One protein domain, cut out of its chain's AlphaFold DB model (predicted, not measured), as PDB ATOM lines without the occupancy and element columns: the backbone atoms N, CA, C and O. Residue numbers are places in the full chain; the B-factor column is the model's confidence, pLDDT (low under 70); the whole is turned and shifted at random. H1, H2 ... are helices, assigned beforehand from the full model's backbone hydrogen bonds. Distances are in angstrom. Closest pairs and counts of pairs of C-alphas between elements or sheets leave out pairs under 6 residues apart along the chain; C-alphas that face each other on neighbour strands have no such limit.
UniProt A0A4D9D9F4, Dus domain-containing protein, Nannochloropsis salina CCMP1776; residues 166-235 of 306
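This is residues 166 to 235 of the 306 residues of the protein "Dus domain-containing protein" of Nannochloropsis salina CCMP1776 (UniProt A0A4D9D9F4). Four mostly aligned helices, H1, H2, H4 and H5, cluster together, and short H3 lies away from them on a wide loop. The 70 printed residues hold five named helices, H1 to H5 in order, and no named strand: all helix. The whole is compact, radius of gyration of the C-alphas 12.4 A, spanning 36 by 24 by 19 A.

Find C-alpha 166 at (197.541, 244.165, 291.392); H1 runs 18.2 A to residue 178. H2, residues 183 to 195, spans 17.6 A. H3 is 201 to 206, H4 218 to 223, H5 227 to 233, ending at C-alpha 233 (187.686, 247.132, 295.380).

Hairpin H1 and H2 only just touch, with 3 pairs of C-alphas within 8 A, closest Cys 176 and Ala 186. H1 touches H5, closest C-alphas Leu 173 and Gly 231, 6.3 A. H2 touches H4, closest C-alphas Lys 187 and Val 221, 6.6 A. H3 touches no helix. Every O i to N i+4 pair is within hydrogen-bond range in H1, H2, H4 and H5; H3 has 1 of 2.

The printed part has no cut. The H3 to H4 link, 11 residues, is long. Residues 197 to 210 have pLDDT under 70.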
ATOM      1  N   MET A 166     198.573 243.126 291.370       85.25
ATOM      2  CA  MET A 166     197.541 244.165 291.392       85.25
ATOM      3  C   MET A 166     197.332 244.804 290.017       85.25
ATOM      4  O   MET A 166     196.189 244.995 289.611       85.25
ATOM      5  N   ASP A 167     198.400 245.066 289.266       84.19
ATOM      6  CA  ASP A 167     198.298 245.668 287.932       84.19
ATOM      7  C   ASP A 167     197.734 244.673 286.917       84.19
ATOM      8  O   ASP A 167     196.919 245.033 286.064       84.19
ATOM      9  N   VAL A 168     198.076 243.392 287.066       85.12
ATOM     10  CA  VAL A 168     197.490 242.303 286.276       85.12
ATOM     11  C   VAL A 168     195.985 242.188 286.528       85.12
ATOM     12  O   VAL A 168     195.208 242.149 285.574       85.12
ATOM     13  N   ILE A 169     195.554 242.185 287.795       89.31
ATOM     14  CA  ILE A 169     194.131 242.114 288.157       89.31
ATOM     15  C   ILE A 169     193.385 243.353 287.657       89.31
ATOM     16  O   ILE A 169     192.304 243.220 287.085       89.31
ATOM     17  N   ARG A 170     193.960 244.551 287.811       88.44
ATOM     18  CA  ARG A 170     193.357 245.791 287.300       88.44
ATOM     19  C   ARG A 170     193.189 245.757 285.785       88.44
ATOM     20  O   ARG A 170     192.107 246.075 285.299       88.44
ATOM     21  N   THR A 171     194.209 245.304 285.050       86.38
ATOM     22  CA  THR A 171     194.127 245.106 283.591       86.38
ATOM     23  C   THR A 171     193.001 244.145 283.237       86.38
ATOM     24  O   THR A 171     192.158 244.450 282.396       86.38
ATOM     25  N   TYR A 172     192.955 242.988 283.901       90.62
ATOM     26  CA  TYR A 172     191.931 241.978 283.665       90.62
ATOM     27  C   TYR A 172     190.519 242.526 283.911       90.62
ATOM     28  O   TYR A 172     189.644 242.370 283.065       90.62
ATOM     29  N   LEU A 173     190.293 243.229 285.024       91.19
ATOM     30  CA  LEU A 173     188.995 243.824 285.353       91.19
ATOM     31  C   LEU A 173     188.599 244.959 284.401       91.19
ATOM     32  O   LEU A 173     187.413 245.109 284.088       91.19
ATOM     33  N   HIS A 174     189.572 245.724 283.905       84.44
ATOM     34  CA  HIS A 174     189.342 246.700 282.845       84.44
ATOM     35  C   HIS A 174     188.853 246.009 281.562       84.44
ATOM     36  O   HIS A 174     187.829 246.411 281.010       84.44
ATOM     37  N   LEU A 175     189.496 244.911 281.140       86.62
ATOM     38  CA  LEU A 175     189.046 244.106 279.994       86.62
ATOM     39  C   LEU A 175     187.664 243.482 280.232       86.62
ATOM     40  O   LEU A 175     186.819 243.520 279.342       86.62
ATOM     41  N   CYS A 176     187.392 242.969 281.436       90.06
ATOM     42  CA  CYS A 176     186.064 242.470 281.792       90.06
ATOM     43  C   CYS A 176     184.991 243.551 281.649       90.06
ATOM     44  O   CYS A 176     183.901 243.251 281.177       90.06
ATOM     45  N   SER A 177     185.293 244.789 282.043       86.12
ATOM     46  CA  SER A 177     184.366 245.917 281.914       86.12
ATOM     47  C   SER A 177     184.178 246.321 280.452       86.12
ATOM     48  O   SER A 177     183.043 246.469 280.010       86.12
ATOM     49  N   ARG A 178     185.271 246.413 279.682       84.50
ATOM     50  CA  ARG A 178     185.256 246.741 278.247       84.50
ATOM     51  C   ARG A 178     184.454 245.741 277.413       84.50
ATOM     52  O   ARG A 178     183.763 246.147 276.488       84.50
ATOM     53  N   TYR A 179     184.569 244.452 277.723       87.25
ATOM     54  CA  TYR A 179     183.900 243.372 276.995       87.25
ATOM     55  C   TYR A 179     182.645 242.847 277.703       87.25
ATOM     56  O   TYR A 179     182.194 241.746 277.396       87.25
ATOM     57  N   GLU A 180     182.102 243.598 278.668       87.88
ATOM     58  CA  GLU A 180     180.851 243.277 279.373       87.88
ATOM     59  C   GLU A 180     180.804 241.837 279.926       87.88
ATOM     60  O   GLU A 180     179.793 241.134 279.882       87.88
ATOM     61  N   SER A 181     181.933 241.364 280.461       93.06
ATOM     62  CA  SER A 181     182.049 240.019 281.021       93.06
ATOM     63  C   SER A 181     181.126 239.827 282.223       93.06
ATOM     64  O   SER A 181     180.969 240.699 283.075       93.06
ATOM     65  N   HIS A 182     180.570 238.627 282.372       95.81
ATOM     66  CA  HIS A 182     179.728 238.338 283.527       95.81
ATOM     67  C   HIS A 182     180.527 238.409 284.844       95.81
ATOM     68  O   HIS A 182     181.571 237.764 284.992       95.81
ATOM     69  N   VAL A 183     180.006 239.131 285.844       94.94
ATOM     70  CA  VAL A 183     180.693 239.385 287.127       94.94
ATOM     71  C   VAL A 183     181.113 238.102 287.852       94.94
ATOM     72  O   VAL A 183     182.181 238.060 288.457       94.94
ATOM     73  N   SER A 184     180.321 237.027 287.780       96.62
ATOM     74  CA  SER A 184     180.686 235.752 288.416       96.62
ATOM     75  C   SER A 184     181.938 235.123 287.800       96.62
ATOM     76  O   SER A 184     182.736 234.549 288.537       96.62
ATOM     77  N   ASN A 185     182.144 235.270 286.485       96.56
ATOM     78  CA  ASN A 185     183.357 234.788 285.823       96.56
ATOM     79  C   ASN A 185     184.568 235.651 286.211       96.56
ATOM     80  O   ASN A 185     185.614 235.128 286.588       96.56
ATOM     81  N   ALA A 186     184.399 236.979 286.220       95.44
ATOM     82  CA  ALA A 186     185.438 237.899 286.677       95.44
ATOM     83  C   ALA A 186     185.889 237.577 288.112       95.44
ATOM     84  O   ALA A 186     187.083 237.423 288.365       95.44
ATOM     85  N   LYS A 187     184.934 237.372 289.031       95.31
ATOM     86  CA  LYS A 187     185.216 236.954 290.410       95.31
ATOM     87  C   LYS A 187     185.958 235.628 290.478       95.31
ATOM     88  O   LYS A 187     186.912 235.532 291.237       95.31
ATOM     89  N   TYR A 188     185.534 234.625 289.710       94.62
ATOM     90  CA  TYR A 188     186.190 233.319 289.696       94.62
ATOM     91  C   TYR A 188     187.679 233.442 289.346       94.62
ATOM     92  O   TYR A 188     188.526 232.970 290.099       94.62
ATOM     93  N   VAL A 189     188.001 234.149 288.260       94.00
ATOM     94  CA  VAL A 189     189.390 234.336 287.816       94.00
ATOM     95  C   VAL A 189     190.207 235.140 288.830       94.00
ATOM     96  O   VAL A 189     191.302 234.721 289.194       94.00
ATOM     97  N   VAL A 190     189.664 236.242 289.362       93.44
ATOM     98  CA  VAL A 190     190.341 237.029 290.411       93.44
ATOM     99  C   VAL A 190     190.595 236.184 291.663       93.44
ATOM    100  O   VAL A 190     191.670 236.262 292.254       93.44
ATOM    101  N   LEU A 191     189.639 235.341 292.061       92.69
ATOM    102  CA  LEU A 191     189.812 234.427 293.187       92.69
ATOM    103  C   LEU A 191     190.918 233.400 292.920       92.69
ATOM    104  O   LEU A 191     191.716 233.146 293.818       92.69
ATOM    105  N   GLU A 192     191.020 232.846 291.711       89.50
ATOM    106  CA  GLU A 192     192.121 231.938 291.351       89.50
ATOM    107  C   GLU A 192     193.491 232.645 291.415       89.50
ATOM    108  O   GLU A 192     194.460 232.043 291.881       89.50
ATOM    109  N   MET A 193     193.570 233.937 291.068       88.56
ATOM    110  CA  MET A 193     194.799 234.738 291.192       88.56
ATOM    111  C   MET A 193     195.217 234.974 292.657       88.56
ATOM    112  O   MET A 193     196.405 234.880 292.985       88.56
ATOM    113  N   ILE A 194     194.266 235.265 293.557       88.06
ATOM    114  CA  ILE A 194     194.584 235.664 294.944       88.06
ATOM    115  C   ILE A 194     194.607 234.505 295.950       88.06
ATOM    116  O   ILE A 194     195.337 234.553 296.934       88.06
ATOM    117  N   VAL A 195     193.812 233.452 295.744       80.94
ATOM    118  CA  VAL A 195     193.623 232.395 296.755       80.94
ATOM    119  C   VAL A 195     194.779 231.399 296.764       80.94
ATOM    120  O   VAL A 195     195.058 230.809 297.806       80.94
ATOM    121  N   ARG A 196     195.440 231.174 295.622       71.56
ATOM    122  CA  ARG A 196     196.604 230.282 295.427       71.56
ATOM    123  C   ARG A 196     196.508 228.860 296.040       71.56
ATOM    124  O   ARG A 196     197.488 228.108 296.072       71.56
ATOM    125  N   ARG A 197     195.325 228.424 296.499       64.12
ATOM    126  CA  ARG A 197     195.115 227.165 297.252       64.12
ATOM    127  C   ARG A 197     195.418 225.916 296.436       64.12
ATOM    128  O   ARG A 197     195.814 224.909 297.007       64.12
ATOM    129  N   ARG A 198     195.276 225.968 295.114       63.97
ATOM    130  CA  ARG A 198     195.487 224.815 294.221       63.97
ATOM    131  C   ARG A 198     196.888 224.749 293.613       63.97
ATOM    132  O   ARG A 198     197.147 223.912 292.752       63.97
ATOM    133  N   HIS A 199     197.793 225.623 294.046       65.12
ATOM    134  CA  HIS A 199     199.179 225.581 293.605       65.12
ATOM    135  C   HIS A 199     199.891 224.422 294.305       65.12
ATOM    136  O   HIS A 199     199.844 224.367 295.540       65.12
ATOM    137  N   PRO A 200     200.559 223.528 293.559       63.84
ATOM    138  CA  PRO A 200     201.492 222.583 294.151       63.84
ATOM    139  C   PRO A 200     202.537 223.321 294.991       63.84
ATOM    140  O   PRO A 200     202.913 224.450 294.671       63.84
ATOM    141  N   GLU A 201     203.012 222.695 296.065       63.59
ATOM    142  CA  GLU A 201     203.951 223.325 296.998       63.59
ATOM    143  C   GLU A 201     205.209 223.845 296.287       63.59
ATOM    144  O   GLU A 201     205.608 224.993 296.487       63.59
ATOM    145  N   TYR A 202     205.771 223.050 295.371       58.19
ATOM    146  CA  TYR A 202     206.926 223.455 294.573       58.19
ATOM    147  C   TYR A 202     206.636 224.699 293.724       58.19
ATOM    148  O   TYR A 202     207.508 225.544 293.589       58.19
ATOM    149  N   VAL A 203     205.409 224.891 293.228       60.38
ATOM    150  CA  VAL A 203     205.013 226.103 292.489       60.38
ATOM    151  C   VAL A 203     204.904 227.298 293.431       60.38
ATOM    152  O   VAL A 203     205.357 228.386 293.092       60.38
ATOM    153  N   ARG A 204     204.344 227.114 294.636       63.53
ATOM    154  CA  ARG A 204     204.223 228.199 295.626       63.53
ATOM    155  C   ARG A 204     205.578 228.783 296.014       63.53
ATOM    156  O   ARG A 204     205.660 229.992 296.174       63.53
ATOM    157  N   ARG A 205     206.625 227.952 296.101       57.31
ATOM    158  CA  ARG A 205     208.000 228.386 296.413       57.31
ATOM    159  C   ARG A 205     208.614 229.305 295.346       57.31
ATOM    160  O   ARG A 205     209.503 230.079 295.673       57.31
ATOM    161  N   HIS A 206     208.149 229.224 294.097       54.44
ATOM    162  CA  HIS A 206     208.684 230.003 292.970       54.44
ATOM    163  C   HIS A 206     207.826 231.228 292.622       54.44
ATOM    164  O   HIS A 206     208.195 232.019 291.756       54.44
ATOM    165  N   LEU A 207     206.672 231.395 293.271       59.53
ATOM    166  CA  LEU A 207     205.819 232.558 293.072       59.53
ATOM    167  C   LEU A 207     206.175 233.629 294.092       59.53
ATOM    168  O   LEU A 207     206.171 233.363 295.292       59.53
ATOM    169  N   ALA A 208     206.410 234.852 293.613       57.12
ATOM    170  CA  ALA A 208     206.615 236.011 294.474       57.12
ATOM    171  C   ALA A 208     205.500 236.108 295.541       57.12
ATOM    172  O   ALA A 208     204.334 235.813 295.215       57.12
ATOM    173  N   PRO A 209     205.822 236.496 296.792       59.69
ATOM    174  CA  PRO A 209     204.836 236.702 297.846       59.69
ATOM    175  C   PRO A 209     203.672 237.562 297.357       59.69
ATOM    176  O   PRO A 209     203.845 238.506 296.588       59.69
ATOM    177  N   LEU A 210     202.461 237.174 297.745       67.50
ATOM    178  CA  LEU A 210     201.270 237.928 297.396       67.50
ATOM    179  C   LEU A 210     201.062 239.028 298.433       67.50
ATOM    180  O   LEU A 210     200.505 238.764 299.495       67.50
ATOM    181  N   GLU A 211     201.495 240.243 298.121       72.38
ATOM    182  CA  GLU A 211     201.193 241.417 298.937       72.38
ATOM    183  C   GLU A 211     199.876 242.028 298.451       72.38
ATOM    184  O   GLU A 211     199.813 242.686 297.411       72.38
ATOM    185  N   LEU A 212     198.795 241.741 299.177       79.19
ATOM    186  CA  LEU A 212     197.491 242.365 298.967       79.19
ATOM    187  C   LEU A 212     197.151 243.250 300.168       79.19
ATOM    188  O   LEU A 212     197.401 242.838 301.302       79.19
ATOM    189  N   PRO A 213     196.535 244.425 299.949       84.62
ATOM    190  CA  PRO A 213     195.926 245.193 301.028       84.62
ATOM    191  C   PRO A 213     194.920 244.338 301.812       84.62
ATOM    192  O   PRO A 213     194.194 243.546 301.211       84.62
ATOM    193  N   GLU A 214     194.800 244.543 303.127       84.25
ATOM    194  CA  GLU A 214     193.865 243.787 303.989       84.25
ATOM    195  C   GLU A 214     192.400 243.864 303.519       84.25
ATOM    196  O   GLU A 214     191.607 242.933 303.703       84.25
ATOM    197  N   SER A 215     192.046 244.967 302.852       86.81
ATOM    198  CA  SER A 215     190.734 245.182 302.239       86.81
ATOM    199  C   SER A 215     190.418 244.186 301.114       86.81
ATOM    200  O   SER A 215     189.243 243.934 300.825       86.81
ATOM    201  N   ILE A 216     191.431 243.568 300.500       89.81
ATOM    202  CA  ILE A 216     191.295 242.613 299.400       89.81
ATOM    203  C   ILE A 216     191.472 241.193 299.931       89.81
ATOM    204  O   ILE A 216     192.570 240.711 300.191       89.81
ATOM    205  N   ASN A 217     190.354 240.484 300.049       89.94
ATOM    206  CA  ASN A 217     190.310 239.106 300.506       89.94
ATOM    207  C   ASN A 217     189.143 238.361 299.842       89.94
ATOM    208  O   ASN A 217     188.322 238.931 299.121       89.94
ATOM    209  N   VAL A 218     189.056 237.054 300.089       90.31
ATOM    210  CA  VAL A 218     188.017 236.198 299.489       90.31
ATOM    211  C   VAL A 218     186.611 236.717 299.776       90.31
ATOM    212  O   VAL A 218     185.758 236.704 298.886       90.31
ATOM    213  N   ALA A 219     186.360 237.186 300.999       92.69
ATOM    214  CA  ALA A 219     185.045 237.671 301.390       92.69
ATOM    215  C   ALA A 219     184.698 238.986 300.684       92.69
ATOM    216  O   ALA A 219     183.573 239.125 300.202       92.69
ATOM    217  N   SER A 220     185.642 239.928 300.576       94.38
ATOM    218  CA  SER A 220     185.398 241.205 299.897       94.38
ATOM    219  C   SER A 220     185.166 241.018 298.394       94.38
ATOM    220  O   SER A 220     184.185 241.546 297.869       94.38
ATOM    221  N   VAL A 221     185.946 240.158 297.727       94.00
ATOM    222  CA  VAL A 221     185.726 239.799 296.311       94.00
ATOM    223  C   VAL A 221     184.383 239.093 296.109       94.00
ATOM    224  O   VAL A 221     183.637 239.421 295.187       94.00
ATOM    225  N   SER A 222     184.027 238.149 296.984       93.00
ATOM    226  CA  SER A 222     182.774 237.387 296.856       93.00
ATOM    227  C   SER A 222     181.529 238.270 296.994       93.00
ATOM    228  O   SER A 222     180.538 238.040 296.290       93.00
ATOM    229  N   LYS A 223     181.591 239.296 297.857       95.69
ATOM    230  CA  LYS A 223     180.507 240.265 298.099       95.69
ATOM    231  C   LYS A 223     180.265 241.220 296.926       95.69
ATOM    232  O   LYS A 223     179.163 241.756 296.827       95.69
ATOM    233  N   ALA A 224     181.236 241.423 296.034       94.19
ATOM    234  CA  ALA A 224     181.055 242.278 294.865       94.19
ATOM    235  C   ALA A 224     179.962 241.709 293.933       94.19
ATOM    236  O   ALA A 224     180.043 240.572 293.449       94.19
ATOM    237  N   LYS A 225     178.906 242.500 293.702       95.44
ATOM    238  CA  LYS A 225     177.749 242.110 292.871       95.44
ATOM    239  C   LYS A 225     177.818 242.635 291.438       95.44
ATOM    240  O   LYS A 225     177.106 242.126 290.583       95.44
ATOM    241  N   THR A 226     178.672 243.618 291.170       94.94
ATOM    242  CA  THR A 226     178.846 244.232 289.848       94.94
ATOM    243  C   THR A 226     180.328 244.313 289.496       94.94
ATOM    244  O   THR A 226     181.180 244.295 290.388       94.94
ATOM    245  N   LEU A 227     180.643 244.417 288.200       92.38
ATOM    246  CA  LEU A 227     182.014 244.685 287.753       92.38
ATOM    247  C   LEU A 227     182.534 246.018 288.295       92.38
ATOM    248  O   LEU A 227     183.695 246.092 288.667       92.38
ATOM    249  N   GLN A 228     181.670 247.030 288.420       90.69
ATOM    250  CA  GLN A 228     182.031 248.316 289.016       90.69
ATOM    251  C   GLN A 228     182.450 248.162 290.483       90.69
ATOM    252  O   GLN A 228     183.529 248.606 290.848       90.69
ATOM    253  N   ALA A 229     181.655 247.470 291.307       92.56
ATOM    254  CA  ALA A 229     182.001 247.234 292.711       92.56
ATOM    255  C   ALA A 229     183.298 246.422 292.854       92.56
ATOM    256  O   ALA A 229     184.098 246.679 293.753       92.56
ATOM    257  N   LEU A 230     183.516 245.456 291.953       93.50
ATOM    258  CA  LEU A 230     184.758 244.697 291.900       93.50
ATOM    259  C   LEU A 230     185.934 245.590 291.470       93.50
ATOM    260  O   LEU A 230     186.972 245.551 292.109       93.50
ATOM    261  N   GLY A 231     185.775 246.441 290.458       91.31
ATOM    262  CA  GLY A 231     186.794 247.402 290.032       91.31
ATOM    263  C   GLY A 231     187.176 248.383 291.140       91.31
ATOM    264  O   GLY A 231     188.361 248.536 291.430       91.31
ATOM    265  N   THR A 232     186.192 248.963 291.833       91.31
ATOM    266  CA  THR A 232     186.417 249.866 292.973       91.31
ATOM    267  C   THR A 232     187.204 249.185 294.093       91.31
ATOM    268  O   THR A 232     188.118 249.794 294.642       91.31
ATOM    269  N   LEU A 233     186.927 247.908 294.390       93.00
ATOM    270  CA  LEU A 233     187.686 247.132 295.380       93.00
ATOM    271  C   LEU A 233     189.187 247.046 295.041       93.00
ATOM    272  O   LEU A 233     190.016 247.029 295.945       93.00
ATOM    273  N   PHE A 234     189.535 247.018 293.751       91.44
ATOM    274  CA  PHE A 234     190.920 246.994 293.264       91.44
ATOM    275  C   PHE A 234     191.471 248.391 292.907       91.44
ATOM    276  O   PHE A 234     192.569 248.496 292.348       91.44
ATOM    277  N   GLY A 235     190.750 249.462 293.259       87.88
ATOM    278  CA  GLY A 235     191.160 250.850 293.033       87.88
ATOM    279  C   GLY A 235     191.036 251.317 291.580       87.88
ATOM    280  O   GLY A 235     191.820 252.153 291.148       87.88
TER     281      GLY A 235